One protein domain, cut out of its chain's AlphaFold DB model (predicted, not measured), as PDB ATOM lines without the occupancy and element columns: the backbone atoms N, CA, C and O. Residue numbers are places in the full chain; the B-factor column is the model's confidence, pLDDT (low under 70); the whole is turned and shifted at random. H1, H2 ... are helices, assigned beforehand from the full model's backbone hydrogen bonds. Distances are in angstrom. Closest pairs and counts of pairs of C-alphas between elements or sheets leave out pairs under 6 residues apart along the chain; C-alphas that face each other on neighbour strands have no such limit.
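Overview. This is residues 12 to 77 of the 187 residues of the protein "arabinose-proton symporter-like" of Nicotiana tabacum (UniProt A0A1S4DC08). The long helix H1 sticks out as an arm from a small head, where H2 and H3 fold back on each other and pack on the long H4. The printed part has 66 residues with four named helices, H1 to H4, no named strand: all helix. It is extended, with a radius of gyration of the C-alphas of 17.7 A, spanning 52 by 33 by 15 A.

Arrangement. Start with H1, residues 12 to 31, which touches no helix. Next, H2, residues 36 to 42, and H3, residues 45 to 55, touch as a hairpin at a shallow tilt of 10 degrees; their closest C-alphas, Leu 39 and Glu 48, are 6.3 A apart. H4, residues 60 to 77, touches H3 with residues 60 to 64 alone, a hairpin at a steep tilt of 44 degrees; the closest C-alphas, Leu 52 and Ala 60, are 6.0 A apart. H4 touches H2 with residues 67 to 71 alone; the closest C-alphas, Ile 40 and Ala 68, are 6.6 A apart. Every O i to N i+4 pair is within hydrogen-bond range in H2, H3 and H4, 12 of 16 in H1.

Along the chain. Find C-alpha 12 at (-38.110, 1.243, -49.823); H1 runs 29.5 A. H2 spans 10.2 A, H3 15.2 A. H4 runs 26.0 A to C-alpha 77 at (-15.158, -33.292, -22.690).

Size, cuts and confidence. There is no cut; the three links are tight. Model pLDDT is under 70 for 43 residues.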
ATOM      1  N   ARG A  12     -37.858   0.869 -51.228       86.19
ATOM      2  CA  ARG A  12     -38.110   1.243 -49.823       86.19
ATOM      3  C   ARG A  12     -39.281   0.456 -49.246       86.19
ATOM      4  O   ARG A  12     -39.221   0.066 -48.083       86.19
ATOM      5  N   TRP A  13     -40.307   0.194 -50.053       87.00
ATOM      6  CA  TRP A  13     -41.447  -0.633 -49.653       87.00
ATOM      7  C   TRP A  13     -41.061  -2.101 -49.430       87.00
ATOM      8  O   TRP A  13     -41.568  -2.705 -48.491       87.00
ATOM      9  N   LEU A  14     -40.103  -2.647 -50.191       86.19
ATOM     10  CA  LEU A  14     -39.539  -3.984 -49.940       86.19
ATOM     11  C   LEU A  14     -38.876  -4.075 -48.552       86.19
ATOM     12  O   LEU A  14     -39.187  -4.973 -47.767       86.19
ATOM     13  N   PHE A  15     -38.032  -3.100 -48.194       88.44
ATOM     14  CA  PHE A  15     -37.429  -3.034 -46.855       88.44
ATOM     15  C   PHE A  15     -38.459  -2.768 -45.748       88.44
ATOM     16  O   PHE A  15     -38.347  -3.324 -44.654       88.44
ATOM     17  N   ALA A  16     -39.469  -1.936 -46.020       89.12
ATOM     18  CA  ALA A  16     -40.550  -1.658 -45.078       89.12
ATOM     19  C   ALA A  16     -41.405  -2.906 -44.802       89.12
ATOM     20  O   ALA A  16     -41.733  -3.164 -43.647       89.12
ATOM     21  N   GLY A  17     -41.690  -3.717 -45.826       89.75
ATOM     22  CA  GLY A  17     -42.373  -5.005 -45.684       89.75
ATOM     23  C   GLY A  17     -41.580  -5.997 -44.830       89.75
ATOM     24  O   GLY A  17     -42.139  -6.616 -43.927       89.75
ATOM     25  N   ASN A  18     -40.259  -6.078 -45.023       89.69
ATOM     26  CA  ASN A  18     -39.409  -6.909 -44.165       89.69
ATOM     27  C   ASN A  18     -39.421  -6.432 -42.703       89.69
ATOM     28  O   ASN A  18     -39.543  -7.231 -41.777       89.69
ATOM     29  N   ARG A  19     -39.351  -5.114 -42.481       91.00
ATOM     30  CA  ARG A  19     -39.450  -4.533 -41.133       91.00
ATOM     31  C   ARG A  19     -40.797  -4.851 -40.482       91.00
ATOM     32  O   ARG A  19     -40.832  -5.150 -39.292       91.00
ATOM     33  N   PHE A  20     -41.878  -4.796 -41.254       93.56
ATOM     34  CA  PHE A  20     -43.217  -5.130 -40.781       93.56
ATOM     35  C   PHE A  20     -43.317  -6.585 -40.306       93.56
ATOM     36  O   PHE A  20     -43.953  -6.828 -39.290       93.56
ATOM     37  N   LEU A  21     -42.642  -7.534 -40.966       92.75
ATOM     38  CA  LEU A  21     -42.586  -8.931 -40.516       92.75
ATOM     39  C   LEU A  21     -41.655  -9.126 -39.302       92.75
ATOM     40  O   LEU A  21     -41.953  -9.907 -38.401       92.75
ATOM     41  N   ALA A  22     -40.539  -8.393 -39.252       93.25
ATOM     42  CA  ALA A  22     -39.549  -8.499 -38.182       93.25
ATOM     43  C   ALA A  22     -40.021  -7.911 -36.839       93.25
ATOM     44  O   ALA A  22     -39.669  -8.437 -35.789       93.25
ATOM     45  N   LEU A  23     -40.818  -6.836 -36.852       94.88
ATOM     46  CA  LEU A  23     -41.307  -6.157 -35.642       94.88
ATOM     47  C   LEU A  23     -42.125  -7.085 -34.718       94.88
ATOM     48  O   LEU A  23     -41.765  -7.205 -33.547       94.88
ATOM     49  N   PRO A  24     -43.170  -7.789 -35.201       94.00
ATOM     50  CA  PRO A  24     -43.909  -8.754 -34.394       94.00
ATOM     51  C   PRO A  24     -43.037  -9.909 -33.900       94.00
ATOM     52  O   PRO A  24     -43.189 -10.326 -32.758       94.00
ATOM     53  N   LEU A  25     -42.102 -10.404 -34.725       90.69
ATOM     54  CA  LEU A  25     -41.160 -11.457 -34.323       90.69
ATOM     55  C   LEU A  25     -40.236 -10.994 -33.192       90.69
ATOM     56  O   LEU A  25     -39.972 -11.753 -32.264       90.69
ATOM     57  N   LEU A  26     -39.788  -9.738 -33.236       92.81
ATOM     58  CA  LEU A  26     -38.970  -9.138 -32.187       92.81
ATOM     59  C   LEU A  26     -39.760  -8.991 -30.882       92.81
ATOM     60  O   LEU A  26     -39.242  -9.328 -29.823       92.81
ATOM     61  N   VAL A  27     -41.024  -8.567 -30.954       92.94
ATOM     62  CA  VAL A  27     -41.908  -8.524 -29.777       92.94
ATOM     63  C   VAL A  27     -42.144  -9.933 -29.228       92.94
ATOM     64  O   VAL A  27     -42.008 -10.153 -28.029       92.94
ATOM     65  N   LEU A  28     -42.429 -10.907 -30.096       90.25
ATOM     66  CA  LEU A  28     -42.664 -12.299 -29.712       90.25
ATOM     67  C   LEU A  28     -41.429 -12.948 -29.075       90.25
ATOM     68  O   LEU A  28     -41.570 -13.768 -28.172       90.25
ATOM     69  N   SER A  29     -40.225 -12.546 -29.486       88.00
ATOM     70  CA  SER A  29     -38.980 -13.025 -28.886       88.00
ATOM     71  C   SER A  29     -38.871 -12.695 -27.396       88.00
ATOM     72  O   SER A  29     -38.210 -13.444 -26.685       88.00
ATOM     73  N   PHE A  30     -39.516 -11.628 -26.908       86.62
ATOM     74  CA  PHE A  30     -39.565 -11.329 -25.470       86.62
ATOM     75  C   PHE A  30     -40.542 -12.233 -24.703       86.62
ATOM     76  O   PHE A  30     -40.363 -12.441 -23.508       86.62
ATOM     77  N   PHE A  31     -41.558 -12.784 -25.374       80.88
ATOM     78  CA  PHE A  31     -42.502 -13.736 -24.776       80.88
ATOM     79  C   PHE A  31     -42.003 -15.185 -24.832       80.88
ATOM     80  O   PHE A  31     -42.525 -16.048 -24.123       80.88
ATOM     81  N   LEU A  32     -41.017 -15.476 -25.682       79.69
ATOM     82  CA  LEU A  32     -40.472 -16.816 -25.824       79.69
ATOM     83  C   LEU A  32     -39.608 -17.148 -24.602       79.69
ATOM     84  O   LEU A  32     -38.520 -16.610 -24.424       79.69
ATOM     85  N   SER A  33     -40.121 -18.039 -23.753       69.12
ATOM     86  CA  SER A  33     -39.413 -18.510 -22.562       69.12
ATOM     87  C   SER A  33     -38.037 -19.076 -22.931       69.12
ATOM     88  O   SER A  33     -37.899 -19.796 -23.928       69.12
ATOM     89  N   GLU A  34     -37.017 -18.740 -22.139       67.88
ATOM     90  CA  GLU A  34     -35.651 -19.201 -22.376       67.88
ATOM     91  C   GLU A  34     -35.590 -20.736 -22.413       67.88
ATOM     92  O   GLU A  34     -36.253 -21.444 -21.654       67.88
ATOM     93  N   THR A  35     -34.792 -21.285 -23.331       70.19
ATOM     94  CA  THR A  35     -34.686 -22.741 -23.490       70.19
ATOM     95  C   THR A  35     -34.051 -23.359 -22.239       70.19
ATOM     96  O   THR A  35     -32.955 -22.960 -21.860       70.19
ATOM     97  N   SER A  36     -34.674 -24.379 -21.637       61.16
ATOM     98  CA  SER A  36     -34.229 -25.026 -20.382       61.16
ATOM     99  C   SER A  36     -32.737 -25.405 -20.353       61.16
ATOM    100  O   SER A  36     -32.052 -25.217 -19.351       61.16
ATOM    101  N   TRP A  37     -32.176 -25.843 -21.485       63.31
ATOM    102  CA  TRP A  37     -30.741 -26.140 -21.618       63.31
ATOM    103  C   TRP A  37     -29.818 -24.944 -21.346       63.31
ATOM    104  O   TRP A  37     -28.703 -25.118 -20.848       63.31
ATOM    105  N   PHE A  38     -30.257 -23.735 -21.692       66.31
ATOM    106  CA  PHE A  38     -29.503 -22.509 -21.467       66.31
ATOM    107  C   PHE A  38     -29.440 -22.162 -19.973       66.31
ATOM    108  O   PHE A  38     -28.354 -21.877 -19.464       66.31
ATOM    109  N   LEU A  39     -30.564 -22.293 -19.260       65.88
ATOM    110  CA  LEU A  39     -30.661 -22.042 -17.816       65.88
ATOM    111  C   LEU A  39     -29.787 -23.014 -17.002       65.88
ATOM    112  O   LEU A  39     -29.006 -22.577 -16.155       65.88
ATOM    113  N   ILE A  40     -29.800 -24.311 -17.345       66.25
ATOM    114  CA  ILE A  40     -28.956 -25.339 -16.699       66.25
ATOM    115  C   ILE A  40     -27.461 -25.024 -16.865       66.25
ATOM    116  O   ILE A  40     -26.663 -25.215 -15.947       66.25
ATOM    117  N   LYS A  41     -27.054 -24.509 -18.031       64.12
ATOM    118  CA  LYS A  41     -25.653 -24.148 -18.301       64.12
ATOM    119  C   LYS A  41     -25.207 -22.897 -17.536       64.12
ATOM    120  O   LYS A  41     -24.021 -22.774 -17.236       64.12
ATOM    121  N   LYS A  42     -26.133 -21.981 -17.235       67.50
ATOM    122  CA  LYS A  42     -25.875 -20.744 -16.477       67.50
ATOM    123  C   LYS A  42     -25.766 -20.990 -14.964       67.50
ATOM    124  O   LYS A  42     -25.229 -20.146 -14.259       67.50
ATOM    125  N   GLY A  43     -26.208 -22.155 -14.483       63.38
ATOM    126  CA  GLY A  43     -26.118 -22.555 -13.076       63.38
ATOM    127  C   GLY A  43     -27.310 -22.128 -12.212       63.38
ATOM    128  O   GLY A  43     -27.325 -22.454 -11.030       63.38
ATOM    129  N   CYS A  44     -28.323 -21.469 -12.787       63.28
ATOM    130  CA  CYS A  44     -29.585 -21.145 -12.112       63.28
ATOM    131  C   CYS A  44     -30.523 -22.362 -12.106       63.28
ATOM    132  O   CYS A  44     -31.506 -22.411 -12.842       63.28
ATOM    133  N   MET A  45     -30.201 -23.372 -11.295       62.53
ATOM    134  CA  MET A  45     -31.033 -24.578 -11.168       62.53
ATOM    135  C   MET A  45     -32.395 -24.274 -10.521       62.53
ATOM    136  O   MET A  45     -33.392 -24.877 -10.902       62.53
ATOM    137  N   ASP A  46     -32.466 -23.316  -9.593       61.16
ATOM    138  CA  ASP A  46     -33.695 -23.016  -8.839       61.16
ATOM    139  C   ASP A  46     -34.771 -22.316  -9.697       61.16
ATOM    140  O   ASP A  46     -35.956 -22.665  -9.649       61.16
ATOM    141  N   GLU A  47     -34.365 -21.376 -10.557       63.22
ATOM    142  CA  GLU A  47     -35.252 -20.728 -11.542       63.22
ATOM    143  C   GLU A  47     -35.737 -21.718 -12.614       63.22
ATOM    144  O   GLU A  47     -36.868 -21.625 -13.101       63.22
ATOM    145  N   GLU A  48     -34.919 -22.718 -12.941       61.66
ATOM    146  CA  GLU A  48     -35.253 -23.746 -13.922       61.66
ATOM    147  C   GLU A  48     -36.250 -24.770 -13.340       61.66
ATOM    148  O   GLU A  48     -37.263 -25.046 -13.988       61.66
ATOM    149  N   ILE A  49     -36.098 -25.186 -12.072       61.84
ATOM    150  CA  ILE A  49     -37.074 -26.043 -11.365       61.84
ATOM    151  C   ILE A  49     -38.454 -25.375 -11.308       61.84
ATOM    152  O   ILE A  49     -39.469 -26.028 -11.565       61.84
ATOM    153  N   SER A  50     -38.518 -24.075 -10.998       61.94
ATOM    154  CA  SER A  50     -39.796 -23.348 -10.931       61.94
ATOM    155  C   SER A  50     -40.480 -23.226 -12.301       61.94
ATOM    156  O   SER A  50     -41.679 -23.500 -12.422       61.94
ATOM    157  N   SER A  51     -39.709 -22.933 -13.351       61.84
ATOM    158  CA  SER A  51     -40.194 -22.844 -14.734       61.84
ATOM    159  C   SER A  51     -40.633 -24.210 -15.286       61.84
ATOM    160  O   SER A  51     -41.655 -24.329 -15.967       61.84
ATOM    161  N   LEU A  52     -39.903 -25.278 -14.950       61.41
ATOM    162  CA  LEU A  52     -40.198 -26.641 -15.388       61.41
ATOM    163  C   LEU A  52     -41.416 -27.221 -14.657       61.41
ATOM    164  O   LEU A  52     -42.235 -27.895 -15.283       61.41
ATOM    165  N   LYS A  53     -41.605 -26.887 -13.373       60.81
ATOM    166  CA  LYS A  53     -42.795 -27.250 -12.584       60.81
ATOM    167  C   LYS A  53     -44.064 -26.562 -13.096       60.81
ATOM    168  O   LYS A  53     -45.140 -27.157 -13.061       60.81
ATOM    169  N   MET A  54     -43.937 -25.346 -13.635       60.62
ATOM    170  CA  MET A  54     -45.040 -24.643 -14.298       60.62
ATOM    171  C   MET A  54     -45.432 -25.308 -15.632       60.62
ATOM    172  O   MET A  54     -46.608 -25.322 -15.992       60.62
ATOM    173  N   ARG A  55     -44.469 -25.917 -16.342       60.06
ATOM    174  CA  ARG A  55     -44.685 -26.574 -17.645       60.06
ATOM    175  C   ARG A  55     -45.038 -28.068 -17.549       60.06
ATOM    176  O   ARG A  55     -45.725 -28.582 -18.432       60.06
ATOM    177  N   ARG A  56     -44.599 -28.781 -16.503       60.41
ATOM    178  CA  ARG A  56     -44.854 -30.217 -16.266       60.41
ATOM    179  C   ARG A  56     -45.190 -30.491 -14.797       60.41
ATOM    180  O   ARG A  56     -44.376 -30.271 -13.911       60.41
ATOM    181  N   LYS A  57     -46.379 -31.063 -14.557       54.81
ATOM    182  CA  LYS A  57     -46.895 -31.375 -13.208       54.81
ATOM    183  C   LYS A  57     -46.251 -32.599 -12.529       54.81
ATOM    184  O   LYS A  57     -46.331 -32.691 -11.312       54.81
ATOM    185  N   CYS A  58     -45.603 -33.509 -13.267       47.59
ATOM    186  CA  CYS A  58     -44.943 -34.702 -12.709       47.59
ATOM    187  C   CYS A  58     -43.583 -34.958 -13.378       47.59
ATOM    188  O   CYS A  58     -43.500 -34.969 -14.604       47.59
ATOM    189  N   GLY A  59     -42.538 -35.212 -12.578       58.59
ATOM    190  CA  GLY A  59     -41.240 -35.732 -13.047       58.59
ATOM    191  C   GLY A  59     -40.162 -34.703 -13.421       58.59
ATOM    192  O   GLY A  59     -39.095 -35.105 -13.874       58.59
ATOM    193  N   ALA A  60     -40.410 -33.407 -13.205       61.47
ATOM    194  CA  ALA A  60     -39.493 -32.319 -13.562       61.47
ATOM    195  C   ALA A  60     -38.078 -32.488 -12.966       61.47
ATOM    196  O   ALA A  60     -37.085 -32.326 -13.669       61.47
ATOM    197  N   GLU A  61     -37.976 -32.891 -11.698       63.69
ATOM    198  CA  GLU A  61     -36.692 -33.018 -10.991       63.69
ATOM    199  C   GLU A  61     -35.809 -34.160 -11.522       63.69
ATOM    200  O   GLU A  61     -34.586 -34.023 -11.583       63.69
ATOM    201  N   ALA A  62     -36.408 -35.275 -11.953       65.88
ATOM    202  CA  ALA A  62     -35.661 -36.428 -12.458       65.88
ATOM    203  C   ALA A  62     -35.029 -36.143 -13.832       65.88
ATOM    204  O   ALA A  62     -33.877 -36.502 -14.080       65.88
ATOM    205  N   GLU A  63     -35.757 -35.464 -14.722       66.50
ATOM    206  CA  GLU A  63     -35.225 -35.049 -16.025       66.50
ATOM    207  C   GLU A  63     -34.135 -33.989 -15.875       66.50
ATOM    208  O   GLU A  63     -33.099 -34.066 -16.534       66.50
ATOM    209  N   LEU A  64     -34.324 -33.053 -14.950       68.00
ATOM    210  CA  LEU A  64     -33.338 -32.040 -14.602       68.00
ATOM    211  C   LEU A  64     -32.000 -32.622 -14.163       68.00
ATOM    212  O   LEU A  64     -30.946 -32.198 -14.636       68.00
ATOM    213  N   GLN A  65     -32.033 -33.613 -13.272       68.31
ATOM    214  CA  GLN A  65     -30.818 -34.278 -12.810       68.31
ATOM    215  C   GLN A  65     -30.115 -35.033 -13.946       68.31
ATOM    216  O   GLN A  65     -28.884 -34.988 -14.040       68.31
ATOM    217  N   LEU A  66     -30.875 -35.665 -14.848       70.56
ATOM    218  CA  LEU A  66     -30.324 -36.301 -16.048       70.56
ATOM    219  C   LEU A  66     -29.665 -35.275 -16.982       70.56
ATOM    220  O   LEU A  66     -28.533 -35.492 -17.425       70.56
ATOM    221  N   LEU A  67     -30.322 -34.140 -17.245       69.06
ATOM    222  CA  LEU A  67     -29.759 -33.063 -18.063       69.06
ATOM    223  C   LEU A  67     -28.504 -32.459 -17.417       69.06
ATOM    224  O   LEU A  67     -27.480 -32.312 -18.085       69.06
ATOM    225  N   ALA A  68     -28.534 -32.164 -16.116       69.69
ATOM    226  CA  ALA A  68     -27.396 -31.614 -15.385       69.69
ATOM    227  C   ALA A  68     -26.187 -32.571 -15.380       69.69
ATOM    228  O   ALA A  68     -25.041 -32.134 -15.534       69.69
ATOM    229  N   GLY A  69     -26.431 -33.882 -15.261       68.81
ATOM    230  CA  GLY A  69     -25.405 -34.918 -15.393       68.81
ATOM    231  C   GLY A  69     -24.766 -34.937 -16.785       68.81
ATOM    232  O   GLY A  69     -23.536 -34.969 -16.903       68.81
ATOM    233  N   MET A  70     -25.577 -34.834 -17.843       68.12
ATOM    234  CA  MET A  70     -25.084 -34.745 -19.222       68.12
ATOM    235  C   MET A  70     -24.254 -33.476 -19.458       68.12
ATOM    236  O   MET A  70     -23.148 -33.564 -19.990       68.12
ATOM    237  N   VAL A  71     -24.712 -32.312 -18.985       68.31
ATOM    238  CA  VAL A  71     -23.988 -31.037 -19.142       68.31
ATOM    239  C   VAL A  71     -22.637 -31.060 -18.420       68.31
ATOM    240  O   VAL A  71     -21.636 -30.620 -18.991       68.31
ATOM    241  N   LYS A  72     -22.559 -31.608 -17.198       66.88
ATOM    242  CA  LYS A  72     -21.288 -31.740 -16.457       66.88
ATOM    243  C   LYS A  72     -20.294 -32.663 -17.171       66.88
ATOM    244  O   LYS A  72     -19.105 -32.342 -17.248       66.88
ATOM    245  N   ASN A  73     -20.774 -33.774 -17.728       64.50
ATOM    246  CA  ASN A  73     -19.947 -34.712 -18.490       64.50
ATOM    247  C   ASN A  73     -19.471 -34.105 -19.819       64.50
ATOM    248  O   ASN A  73     -18.304 -34.256 -20.193       64.50
ATOM    249  N   GLU A  74     -20.330 -33.349 -20.504       63.59
ATOM    250  CA  GLU A  74     -19.966 -32.625 -21.720       63.59
ATOM    251  C   GLU A  74     -18.981 -31.482 -21.463       63.59
ATOM    252  O   GLU A  74     -18.040 -31.312 -22.236       63.59
ATOM    253  N   ALA A  75     -19.146 -30.706 -20.388       60.75
ATOM    254  CA  ALA A  75     -18.260 -29.589 -20.058       60.75
ATOM    255  C   ALA A  75     -16.808 -30.048 -19.839       60.75
ATOM    256  O   ALA A  75     -15.876 -29.393 -20.308       60.75
ATOM    257  N   LYS A  76     -16.610 -31.223 -19.221       57.97
ATOM    258  CA  LYS A  76     -15.285 -31.851 -19.080       57.97
ATOM    259  C   LYS A  76     -14.714 -32.349 -20.416       57.97
ATOM    260  O   LYS A  76     -13.500 -32.332 -20.601       57.97
ATOM    261  N   ARG A  77     -15.562 -32.756 -21.370       57.41
ATOM    262  CA  ARG A  77     -15.158 -33.292 -22.690       57.41
ATOM    263  C   ARG A  77     -14.942 -32.204 -23.758       57.41
ATOM    264  O   ARG A  77     -14.162 -32.409 -24.690       57.41
TER     265      ARG A  77